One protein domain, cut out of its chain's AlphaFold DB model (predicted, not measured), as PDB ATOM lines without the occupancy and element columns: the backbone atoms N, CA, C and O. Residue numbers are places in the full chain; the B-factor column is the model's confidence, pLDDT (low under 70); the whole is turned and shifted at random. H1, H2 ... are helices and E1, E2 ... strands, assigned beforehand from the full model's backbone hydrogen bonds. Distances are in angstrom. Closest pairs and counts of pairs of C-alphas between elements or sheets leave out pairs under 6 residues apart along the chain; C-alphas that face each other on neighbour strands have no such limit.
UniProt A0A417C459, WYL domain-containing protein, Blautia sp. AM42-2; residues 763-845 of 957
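What this domain is: This is residues 763 to 845 of the 957 residues of the protein "WYL domain-containing protein" of Blautia sp. AM42-2 (UniProt A0A417C459). Two small sheets of three strands each stand partly face to face as a sandwich, their strands crossed, and one helix, H1, packs on both sheets along one side, nearest to E6 of the one and E3 of the other. The 83 printed residues hold, in chain order, H1, E1, E2, E3, E4, E5 and E6; the sheets run E2, E1, E6 and E3, E4, E5, both antiparallel. The class is mixed, helices and strands. The whole is compact, with a radius of gyration of the C-alphas of 12.2 A, and its outline is rounded: the C-alphas span 33 by 27 by 21 A along their three main axes.

Where its parts are: H1, residues 763 to 776, begins at C-alpha 763 (351.219, 253.595, 324.954) and is 20.1 A long. E1 is residues 779 to 786, 22.3 A, and E2 is residues 792 to 797, 16.6 A. E3 is residues 799 to 805, 17.4 A. E4, residues 810 to 819, is 26.6 A long and bends by 52 degrees at Val 816, with C-alpha (365.750, 264.505, 309.050). E5 is residues 822 to 829, 22.4 A. E6, residues 833 to 843, is 21.3 A long, bends by 89 degrees at Val 840 and ends at C-alpha 843 (374.555, 257.861, 317.659).

How they stand to each other: H1 is on the sheet E2 E1 E6 at a height over the sheet of 8.7 A, over E1 and E6 and along the strands, at 20 degrees to E1 on the local plane; the closest C-alphas of H1 and E6 are those of His 767 and Val 836, 6.6 A. In H1 every O i to N i+4 pair is within hydrogen-bond range. In this sheet E1 and E2 form a hairpin, with N 783 and O 795 at 2.8 A, and E1 and E6 are antiparallel, with N 782 and O 837 at 2.8 A. H1 is also on the sheet E3 E4 E5, at a height of 9.2 A, over E3 and E4 and slantwise to the strands, at 53 degrees to E4 on the local plane; the closest C-alphas of H1 and E3 are those of Ile 775 and Pro 799, 5.9 A. E3, E4 and E5 form a meander, each strand the antiparallel neighbour of the one before: N 803 and O 812 are 2.8 A apart, and N 817 and O 824 are 2.8 A apart. The two sheets form a sandwich, face to face, with strands at 52 degrees; the closest C-alphas of E2 and E4, those of Cys 797 and Tyr 815, are 6.5 A apart. E3 and E6 are apart.

The domain as a whole: The two farthest C-alphas, those of Arg 807 and Gly 841, are 37.1 A apart. The printed part has no cut, and its six links between named elements are tight. The mean pLDDT of the printed part is 91.6, and no printed residue is under 70.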
ATOM      1  N   LYS A 763     350.445 253.923 326.155       90.94
ATOM      2  CA  LYS A 763     351.219 253.595 324.954       90.94
ATOM      3  C   LYS A 763     351.891 254.845 324.378       90.94
ATOM      4  O   LYS A 763     353.078 254.813 324.054       90.94
ATOM      5  N   ASP A 764     351.143 255.933 324.242       90.94
ATOM      6  CA  ASP A 764     351.657 257.195 323.719       90.94
ATOM      7  C   ASP A 764     352.677 257.791 324.695       90.94
ATOM      8  O   ASP A 764     353.742 258.218 324.257       90.94
ATOM      9  N   LEU A 765     352.414 257.714 326.003       92.62
ATOM     10  CA  LEU A 765     353.358 258.107 327.052       92.62
ATOM     11  C   LEU A 765     354.681 257.333 326.958       92.62
ATOM     12  O   LEU A 765     355.754 257.937 326.971       92.62
ATOM     13  N   PHE A 766     354.616 256.009 326.797       94.12
ATOM     14  CA  PHE A 766     355.797 255.163 326.617       94.12
ATOM     15  C   PHE A 766     356.615 255.579 325.386       94.12
ATOM     16  O   PHE A 766     357.839 255.678 325.456       94.12
ATOM     17  N   HIS A 767     355.954 255.871 324.262       96.25
ATOM     18  CA  HIS A 767     356.634 256.330 323.049       96.25
ATOM     19  C   HIS A 767     357.226 257.737 323.190       96.25
ATOM     20  O   HIS A 767     358.331 257.959 322.699       96.25
ATOM     21  N   ILE A 768     356.540 258.670 323.863       96.00
ATOM     22  CA  ILE A 768     357.084 260.005 324.163       96.00
ATOM     23  C   ILE A 768     358.359 259.857 324.994       96.00
ATOM     24  O   ILE A 768     359.384 260.411 324.611       96.00
ATOM     25  N   ARG A 769     358.322 259.057 326.067       94.81
ATOM     26  CA  ARG A 769     359.475 258.825 326.947       94.81
ATOM     27  C   ARG A 769     360.657 258.188 326.214       94.81
ATOM     28  O   ARG A 769     361.786 258.630 326.395       94.81
ATOM     29  N   ALA A 770     360.410 257.185 325.370       95.44
ATOM     30  CA  ALA A 770     361.460 256.547 324.573       95.44
ATOM     31  C   ALA A 770     362.123 257.535 323.597       95.44
ATOM     32  O   ALA A 770     363.341 257.574 323.472       95.44
ATOM     33  N   LEU A 771     361.326 258.371 322.925       96.44
ATOM     34  CA  LEU A 771     361.843 259.379 321.998       96.44
ATOM     35  C   LEU A 771     362.572 260.514 322.720       96.44
ATOM     36  O   LEU A 771     363.591 260.974 322.225       96.44
ATOM     37  N   TYR A 772     362.068 260.938 323.877       94.44
ATOM     38  CA  TYR A 772     362.716 261.922 324.739       94.44
ATOM     39  C   TYR A 772     364.115 261.444 325.150       94.44
ATOM     40  O   TYR A 772     365.097 262.114 324.845       94.44
ATOM     41  N   ARG A 773     364.225 260.225 325.695       92.00
ATOM     42  CA  ARG A 773     365.514 259.610 326.057       92.00
ATOM     43  C   ARG A 773     366.456 259.461 324.868       92.00
ATOM     44  O   ARG A 773     367.645 259.714 325.003       92.00
ATOM     45  N   ALA A 774     365.933 259.082 323.705       93.94
ATOM     46  CA  ALA A 774     366.737 258.982 322.493       93.94
ATOM     47  C   ALA A 774     367.303 260.339 322.036       93.94
ATOM     48  O   ALA A 774     368.402 260.375 321.498       93.94
ATOM     49  N   ILE A 775     366.582 261.448 322.252       93.19
ATOM     50  CA  ILE A 775     367.087 262.798 321.961       93.19
ATOM     51  C   ILE A 775     368.160 263.193 322.979       93.19
ATOM     52  O   ILE A 775     369.238 263.600 322.562       93.19
ATOM     53  N   VAL A 776     367.884 263.033 324.281       89.38
ATOM     54  CA  VAL A 776     368.824 263.364 325.373       89.38
ATOM     55  C   VAL A 776     370.143 262.604 325.219       89.38
ATOM     56  O   VAL A 776     371.214 263.183 325.355       89.38
ATOM     57  N   ASN A 777     370.070 261.319 324.864       90.50
ATOM     58  CA  ASN A 777     371.240 260.453 324.710       90.50
ATOM     59  C   ASN A 777     371.840 260.466 323.291       90.50
ATOM     60  O   ASN A 777     372.703 259.640 323.000       90.50
ATOM     61  N   GLU A 778     371.357 261.327 322.384       93.50
ATOM     62  CA  GLU A 778     371.807 261.393 320.983       93.50
ATOM     63  C   GLU A 778     371.788 260.028 320.249       93.50
ATOM     64  O   GLU A 778     372.617 259.720 319.385       93.50
ATOM     65  N   GLN A 779     370.795 259.191 320.568       95.00
ATOM     66  CA  GLN A 779     370.658 257.819 320.082       95.00
ATOM     67  C   GLN A 779     369.690 257.719 318.896       95.00
ATOM     68  O   GLN A 779     368.556 258.206 318.934       95.00
ATOM     69  N   LYS A 780     370.088 257.019 317.827       96.50
ATOM     70  CA  LYS A 780     369.169 256.713 316.724       96.50
ATOM     71  C   LYS A 780     368.125 255.683 317.137       96.50
ATOM     72  O   LYS A 780     368.370 254.774 317.929       96.50
ATOM     73  N   VAL A 781     366.959 255.788 316.509       96.94
ATOM     74  CA  VAL A 781     365.832 254.880 316.727       96.94
ATOM     75  C   VAL A 781     365.300 254.325 315.413       96.94
ATOM     76  O   VAL A 781     365.334 254.981 314.367       96.94
ATOM     77  N   HIS A 782     364.738 253.123 315.483       97.19
ATOM     78  CA  HIS A 782     363.872 252.551 314.466       97.19
ATOM     79  C   HIS A 782     362.407 252.662 314.916       97.19
ATOM     80  O   HIS A 782     361.972 252.065 315.902       97.19
ATOM     81  N   ILE A 783     361.628 253.449 314.176       97.44
ATOM     82  CA  ILE A 783     360.220 253.735 314.448       97.44
ATOM     83  C   ILE A 783     359.356 252.979 313.447       97.44
ATOM     84  O   ILE A 783     359.441 253.180 312.233       97.44
ATOM     85  N   VAL A 784     358.441 252.165 313.965       97.25
ATOM     86  CA  VAL A 784     357.387 251.532 313.172       97.25
ATOM     87  C   VAL A 784     356.083 252.256 313.445       97.25
ATOM     88  O   VAL A 784     355.645 252.328 314.590       97.25
ATOM     89  N   TYR A 785     355.427 252.759 312.404       95.31
ATOM     90  CA  TYR A 785     354.200 253.543 312.540       95.31
ATOM     91  C   TYR A 785     353.202 253.235 311.423       95.31
ATOM     92  O   TYR A 785     353.540 252.628 310.406       95.31
ATOM     93  N   ARG A 786     351.944 253.637 311.606       91.31
ATOM     94  CA  ARG A 786     350.927 253.596 310.546       91.31
ATOM     95  C   ARG A 786     350.791 254.977 309.911       91.31
ATOM     96  O   ARG A 786     350.696 255.976 310.617       91.31
ATOM     97  N   ASN A 787     350.781 255.063 308.584       85.44
ATOM     98  CA  ASN A 787     350.497 256.328 307.904       85.44
ATOM     99  C   ASN A 787     349.002 256.702 308.036       85.44
ATOM    100  O   ASN A 787     348.222 256.015 308.694       85.44
ATOM    101  N   TRP A 788     348.588 257.814 307.422       73.69
ATOM    102  CA  TRP A 788     347.195 258.278 307.476       73.69
ATOM    103  C   TRP A 788     346.193 257.325 306.794       73.69
ATOM    104  O   TRP A 788     345.026 257.346 307.165       73.69
ATOM    105  N   GLU A 789     346.658 256.470 305.876       77.44
ATOM    106  CA  GLU A 789     345.882 255.398 305.223       77.44
ATOM    107  C   GLU A 789     345.844 254.101 306.057       77.44
ATOM    108  O   GLU A 789     345.297 253.094 305.623       77.44
ATOM    109  N   GLY A 790     346.498 254.069 307.224       77.81
ATOM    110  CA  GLY A 790     346.597 252.876 308.069       77.81
ATOM    111  C   GLY A 790     347.670 251.860 307.650       77.81
ATOM    112  O   GLY A 790     347.852 250.859 308.352       77.81
ATOM    113  N   LYS A 791     348.424 252.115 306.570       86.81
ATOM    114  CA  LYS A 791     349.519 251.255 306.091       86.81
ATOM    115  C   LYS A 791     350.744 251.370 306.994       86.81
ATOM    116  O   LYS A 791     351.138 252.470 307.387       86.81
ATOM    117  N   LYS A 792     351.378 250.233 307.286       93.31
ATOM    118  CA  LYS A 792     352.601 250.157 308.097       93.31
ATOM    119  C   LYS A 792     353.788 250.768 307.342       93.31
ATOM    120  O   LYS A 792     353.990 250.486 306.163       93.31
ATOM    121  N   ARG A 793     354.553 251.618 308.021       94.56
ATOM    122  CA  ARG A 793     355.753 252.311 307.538       94.56
ATOM    123  C   ARG A 793     356.850 252.237 308.600       94.56
ATOM    124  O   ARG A 793     356.577 251.957 309.767       94.56
ATOM    125  N   HIS A 794     358.077 252.473 308.158       94.38
ATOM    126  CA  HIS A 794     359.294 252.346 308.949       94.38
ATOM    127  C   HIS A 794     360.149 253.597 308.750       94.38
ATOM    128  O   HIS A 794     360.194 254.132 307.640       94.38
ATOM    129  N   ALA A 795     360.808 254.058 309.807       93.81
ATOM    130  CA  ALA A 795     361.792 255.129 309.751       93.81
ATOM    131  C   ALA A 795     362.946 254.803 310.703       93.81
ATOM    132  O   ALA A 795     362.714 254.600 311.889       93.81
ATOM    133  N   THR A 796     364.170 254.769 310.181       94.56
ATOM    134  CA  THR A 796     365.396 254.753 310.986       94.56
ATOM    135  C   THR A 796     365.972 256.160 310.976       94.56
ATOM    136  O   THR A 796     366.260 256.687 309.899       94.56
ATOM    137  N   CYS A 797     366.083 256.800 312.139       94.44
ATOM    138  CA  CYS A 797     366.475 258.206 312.223       94.44
ATOM    139  C   CYS A 797     367.027 258.604 313.596       94.44
ATOM    140  O   CYS A 797     366.693 257.986 314.604       94.44
ATOM    141  N   GLY A 798     367.801 259.693 313.624       94.62
ATOM    142  CA  GLY A 798     368.021 260.487 314.833       94.62
ATOM    143  C   GLY A 798     366.816 261.411 315.062       94.62
ATOM    144  O   GLY A 798     366.539 262.246 314.191       94.62
ATOM    145  N   PRO A 799     366.033 261.236 316.141       95.19
ATOM    146  CA  PRO A 799     364.933 262.137 316.462       95.19
ATOM    147  C   PRO A 799     365.505 263.501 316.864       95.19
ATOM    148  O   PRO A 799     366.474 263.575 317.600       95.19
ATOM    149  N   VAL A 800     364.930 264.593 316.363       93.12
ATOM    150  CA  VAL A 800     365.506 265.941 316.534       93.12
ATOM    151  C   VAL A 800     364.774 266.754 317.598       93.12
ATOM    152  O   VAL A 800     365.388 267.518 318.340       93.12
ATOM    153  N   ARG A 801     363.444 266.636 317.638       92.94
ATOM    154  CA  ARG A 801     362.579 267.296 318.625       92.94
ATOM    155  C   ARG A 801     361.198 266.655 318.666       92.94
ATOM    156  O   ARG A 801     360.762 266.029 317.691       92.94
ATOM    157  N   ILE A 802     360.484 266.892 319.757       95.12
ATOM    158  CA  ILE A 802     359.093 266.498 319.961       95.12
ATOM    159  C   ILE A 802     358.220 267.758 319.943       95.12
ATOM    160  O   ILE A 802     358.361 268.646 320.773       95.12
ATOM    161  N   GLU A 803     357.294 267.851 318.994       93.75
ATOM    162  CA  GLU A 803     356.305 268.925 318.924       93.75
ATOM    163  C   GLU A 803     354.983 268.482 319.555       93.75
ATOM    164  O   GLU A 803     354.421 267.463 319.156       93.75
ATOM    165  N   TYR A 804     354.430 269.285 320.456       91.69
ATOM    166  CA  TYR A 804     353.060 269.149 320.936       91.69
ATOM    167  C   TYR A 804     352.156 270.216 320.312       91.69
ATOM    168  O   TYR A 804     352.438 271.411 320.391       91.69
ATOM    169  N   SER A 805     351.044 269.804 319.699       88.50
ATOM    170  CA  SER A 805     350.023 270.730 319.197       88.50
ATOM    171  C   SER A 805     348.902 270.911 320.210       88.50
ATOM    172  O   SER A 805     348.117 269.990 320.430       88.50
ATOM    173  N   ARG A 806     348.766 272.132 320.746       85.88
ATOM    174  CA  ARG A 806     347.681 272.490 321.677       85.88
ATOM    175  C   ARG A 806     346.296 272.375 321.038       85.88
ATOM    176  O   ARG A 806     345.346 272.041 321.736       85.88
ATOM    177  N   ARG A 807     346.171 272.633 319.729       84.12
ATOM    178  CA  ARG A 807     344.898 272.511 318.998       84.12
ATOM    179  C   ARG A 807     344.497 271.061 318.756       84.12
ATOM    180  O   ARG A 807     343.347 270.690 318.990       84.12
ATOM    181  N   ASP A 808     345.443 270.269 318.255       80.88
ATOM    182  CA  ASP A 808     345.168 268.899 317.830       80.88
ATOM    183  C   ASP A 808     345.246 267.892 318.989       80.88
ATOM    184  O   ASP A 808     344.805 266.761 318.804       80.88
ATOM    185  N   ASP A 809     345.803 268.297 320.140       84.44
ATOM    186  CA  ASP A 809     346.052 267.462 321.328       84.44
ATOM    187  C   ASP A 809     346.946 266.250 320.991       84.44
ATOM    188  O   ASP A 809     346.702 265.119 321.401       84.44
ATOM    189  N   VAL A 810     347.964 266.465 320.143       86.94
ATOM    190  CA  VAL A 810     348.808 265.396 319.575       86.94
ATOM    191  C   VAL A 810     350.284 265.772 319.629       86.94
ATOM    192  O   VAL A 810     350.674 266.852 319.178       86.94
ATOM    193  N   PHE A 811     351.104 264.823 320.086       93.38
ATOM    194  CA  PHE A 811     352.562 264.878 319.994       93.38
ATOM    195  C   PHE A 811     353.079 264.327 318.658       93.38
ATOM    196  O   PHE A 811     352.530 263.372 318.091       93.38
ATOM    197  N   ARG A 812     354.167 264.913 318.156       94.88
ATOM    198  CA  ARG A 812     354.829 264.556 316.899       94.88
ATOM    199  C   ARG A 812     356.334 264.538 317.083       94.88
ATOM    200  O   ARG A 812     356.881 265.474 317.647       94.88
ATOM    201  N   VAL A 813     357.010 263.539 316.536       96.62
ATOM    202  CA  VAL A 813     358.472 263.553 316.442       96.62
ATOM    203  C   VAL A 813     358.905 264.085 315.084       96.62
ATOM    204  O   VAL A 813     358.351 263.696 314.050       96.62
ATOM    205  N   TRP A 814     359.878 264.991 315.108       95.94
ATOM    206  CA  TRP A 814     360.530 265.548 313.930       95.94
ATOM    207  C   TRP A 814     361.901 264.913 313.751       95.94
ATOM    208  O   TRP A 814     362.629 264.720 314.723       95.94
ATOM    209  N   TYR A 815     362.263 264.616 312.509       95.75
ATOM    210  CA  TYR A 815     363.571 264.070 312.160       95.75
ATOM    211  C   TYR A 815     363.975 264.484 310.744       95.75
ATOM    212  O   TYR A 815     363.138 264.901 309.936       95.75
ATOM    213  N   VAL A 816     365.259 264.350 310.423       95.00
ATOM    214  CA  VAL A 816     365.750 264.505 309.050       95.00
ATOM    215  C   VAL A 816     365.659 263.153 308.351       95.00
ATOM    216  O   VAL A 816     366.298 262.177 308.745       95.00
ATOM    217  N   HIS A 817     364.843 263.078 307.306       91.56
ATOM    218  CA  HIS A 817     364.754 261.900 306.459       91.56
ATOM    219  C   HIS A 817     365.746 262.017 305.304       91.56
ATOM    220  O   HIS A 817     365.637 262.937 304.495       91.56
ATOM    221  N   VAL A 818     366.685 261.076 305.206       85.50
ATOM    222  CA  VAL A 818     367.650 261.015 304.104       85.50
ATOM    223  C   VAL A 818     367.236 259.914 303.133       85.50
ATOM    224  O   VAL A 818     367.133 258.750 303.516       85.50
ATOM    225  N   GLN A 819     367.002 260.278 301.873       78.75
ATOM    226  CA  GLN A 819     366.674 259.342 300.798       78.75
ATOM    227  C   GLN A 819     367.423 259.743 299.523       78.75
ATOM    228  O   GLN A 819     367.322 260.884 299.090       78.75
ATOM    229  N   ASN A 820     368.152 258.810 298.897       77.31
ATOM    230  CA  ASN A 820     368.901 259.042 297.648       77.31
ATOM    231  C   ASN A 820     369.812 260.290 297.685       77.31
ATOM    232  O   ASN A 820     369.857 261.051 296.726       77.31
ATOM    233  N   ALA A 821     370.509 260.510 298.807       79.81
ATOM    234  CA  ALA A 821     371.332 261.696 299.090       79.81
ATOM    235  C   ALA A 821     370.576 263.044 299.202       79.81
ATOM    236  O   ALA A 821     371.203 264.074 299.439       79.81
ATOM    237  N   GLU A 822     369.243 263.057 299.130       85.12
ATOM    238  CA  GLU A 822     368.422 264.223 299.463       85.12
ATOM    239  C   GLU A 822     367.916 264.152 300.908       85.12
ATOM    240  O   GLU A 822     367.466 263.108 301.381       85.12
ATOM    241  N   SER A 823     367.941 265.292 301.601       90.62
ATOM    242  CA  SER A 823     367.362 265.437 302.942       90.62
ATOM    243  C   SER A 823     365.983 266.090 302.871       90.62
ATOM    244  O   SER A 823     365.801 267.101 302.192       90.62
ATOM    245  N   LYS A 824     365.010 265.524 303.588       93.12
ATOM    246  CA  LYS A 824     363.626 266.009 303.695       93.12
ATOM    247  C   LYS A 824     363.185 266.028 305.155       93.12
ATOM    248  O   LYS A 824     363.739 265.321 305.993       93.12
ATOM    249  N   ILE A 825     362.172 266.831 305.461       94.62
ATOM    250  CA  ILE A 825     361.583 266.884 306.802       94.62
ATOM    251  C   ILE A 825     360.709 265.644 307.005       94.62
ATOM    252  O   ILE A 825     359.775 265.407 306.237       94.62
ATOM    253  N   GLY A 826     361.002 264.867 308.044       94.31
ATOM    254  CA  GLY A 826     360.176 263.762 308.513       94.31
ATOM    255  C   GLY A 826     359.361 264.164 309.741       94.31
ATOM    256  O   GLY A 826     359.905 264.727 310.688       94.31
ATOM    257  N   ILE A 827     358.056 263.871 309.732       94.88
ATOM    258  CA  ILE A 827     357.146 264.130 310.861       94.88
ATOM    259  C   ILE A 827     356.286 262.889 311.097       94.88
ATOM    260  O   ILE A 827     355.584 262.432 310.190       94.88
ATOM    261  N   ILE A 828     356.298 262.360 312.322       95.56
ATOM    262  CA  ILE A 828     355.473 261.210 312.720       95.56
ATOM    263  C   ILE A 828     354.602 261.606 313.912       95.56
ATOM    264  O   ILE A 828     355.112 261.995 314.958       95.56
ATOM    265  N   ASN A 829     353.278 261.465 313.778       93.31
ATOM    266  CA  ASN A 829     352.357 261.600 314.911       93.31
ATOM    267  C   ASN A 829     352.571 260.424 315.873       93.31
ATOM    268  O   ASN A 829     352.347 259.276 315.478       93.31
ATOM    269  N   ILE A 830     352.918 260.705 317.129       94.44
ATOM    270  CA  ILE A 830     353.204 259.681 318.142       94.44
ATOM    271  C   ILE A 830     352.037 258.699 318.345       94.44
ATOM    272  O   ILE A 830     352.301 257.497 318.338       94.44
ATOM    273  N   PRO A 831     350.753 259.123 318.343       89.81
ATOM    274  CA  PRO A 831     349.630 258.185 318.443       89.81
ATOM    275  C   PRO A 831     349.583 257.097 317.356       89.81
ATOM    276  O   PRO A 831     348.944 256.055 317.517       89.81
ATOM    277  N   ARG A 832     350.256 257.318 316.216       91.06
ATOM    278  CA  ARG A 832     350.334 256.359 315.103       91.06
ATOM    279  C   ARG A 832     351.530 255.412 315.189       91.06
ATOM    280  O   ARG A 832     351.615 254.491 314.371       91.06
ATOM    281  N   ILE A 833     352.444 255.634 316.128       95.44
ATOM    282  CA  ILE A 833     353.571 254.741 316.380       95.44
ATOM    283  C   ILE A 833     353.030 253.416 316.920       95.44
ATOM    284  O   ILE A 833     352.032 253.367 317.634       95.44
ATOM    285  N   VAL A 834     353.644 252.324 316.484       95.62
ATOM    286  CA  VAL A 834     353.374 250.957 316.935       95.62
ATOM    287  C   VAL A 834     354.481 250.499 317.877       95.62
ATOM    288  O   VAL A 834     354.195 249.840 318.869       95.62
ATOM    289  N   ARG A 835     355.735 250.837 317.556       96.00
ATOM    290  CA  ARG A 835     356.903 250.597 318.408       96.00
ATOM    291  C   ARG A 835     358.040 251.557 318.063       96.00
ATOM    292  O   ARG A 835     358.145 251.998 316.915       96.00
ATOM    293  N   VAL A 836     358.882 251.812 319.056       96.75
ATOM    294  CA  VAL A 836     360.163 252.517 318.948       96.75
ATOM    295  C   VAL A 836     361.228 251.559 319.469       96.75
ATOM    296  O   VAL A 836     361.049 250.987 320.541       96.75
ATOM    297  N   GLU A 837     362.280 251.337 318.691       95.62
ATOM    298  CA  GLU A 837     363.407 250.465 319.029       95.62
ATOM    299  C   GLU A 837     364.682 251.317 319.010       95.62
ATOM    300  O   GLU A 837     365.000 251.912 317.981       95.62
ATOM    301  N   GLU A 838     365.388 251.416 320.135       92.19
ATOM    302  CA  GLU A 838     366.688 252.094 320.199       92.19
ATOM    303  C   GLU A 838     367.746 251.262 319.467       92.19
ATOM    304  O   GLU A 838     367.825 250.041 319.626       92.19
ATOM    305  N   LEU A 839     368.553 251.916 318.633       92.00
ATOM    306  CA  LEU A 839     369.591 251.256 317.847       92.00
ATOM    307  C   LEU A 839     370.919 251.348 318.583       92.00
ATOM    308  O   LEU A 839     371.622 252.342 318.450       92.00
ATOM    309  N   VAL A 840     371.253 250.329 319.372       87.12
ATOM    310  CA  VAL A 840     372.462 250.300 320.215       87.12
ATOM    311  C   VAL A 840     373.725 250.606 319.400       87.12
ATOM    312  O   VAL A 840     373.983 249.974 318.380       87.12
ATOM    313  N   GLY A 841     374.525 251.569 319.870       84.75
ATOM    314  CA  GLY A 841     375.784 251.982 319.236       84.75
ATOM    315  C   GLY A 841     375.637 252.914 318.026       84.75
ATOM    316  O   GLY A 841     376.645 253.387 317.506       84.75
ATOM    317  N   GLU A 842     374.414 253.219 317.583       92.19
ATOM    318  CA  GLU A 842     374.171 254.213 316.538       92.19
ATOM    319  C   GLU A 842     373.795 255.575 317.133       92.19
ATOM    320  O   GLU A 842     372.635 255.820 317.466       92.19
ATOM    321  N   CYS A 843     374.764 256.485 317.203       92.50
ATOM    322  CA  CYS A 843     374.555 257.861 317.659       92.50
ATOM    323  C   CYS A 843     374.405 258.840 316.480       92.50
ATOM    324  O   CYS A 843     374.679 258.502 315.317       92.50
ATOM    325  N   PHE A 844     373.947 260.058 316.757       93.19
ATOM    326  CA  PHE A 844     373.867 261.152 315.785       93.19
ATOM    327  C   PHE A 844     374.163 262.492 316.460       93.19
ATOM    328  O   PHE A 844     373.778 262.677 317.597       93.19
ATOM    329  N   ASP A 845     374.757 263.450 315.746       92.06
ATOM    330  CA  ASP A 845     374.947 264.807 316.277       92.06
ATOM    331  C   ASP A 845     373.621 265.588 316.203       92.06
ATOM    332  O   ASP A 845     373.131 265.928 315.114       92.06
TER     333      ASP A 845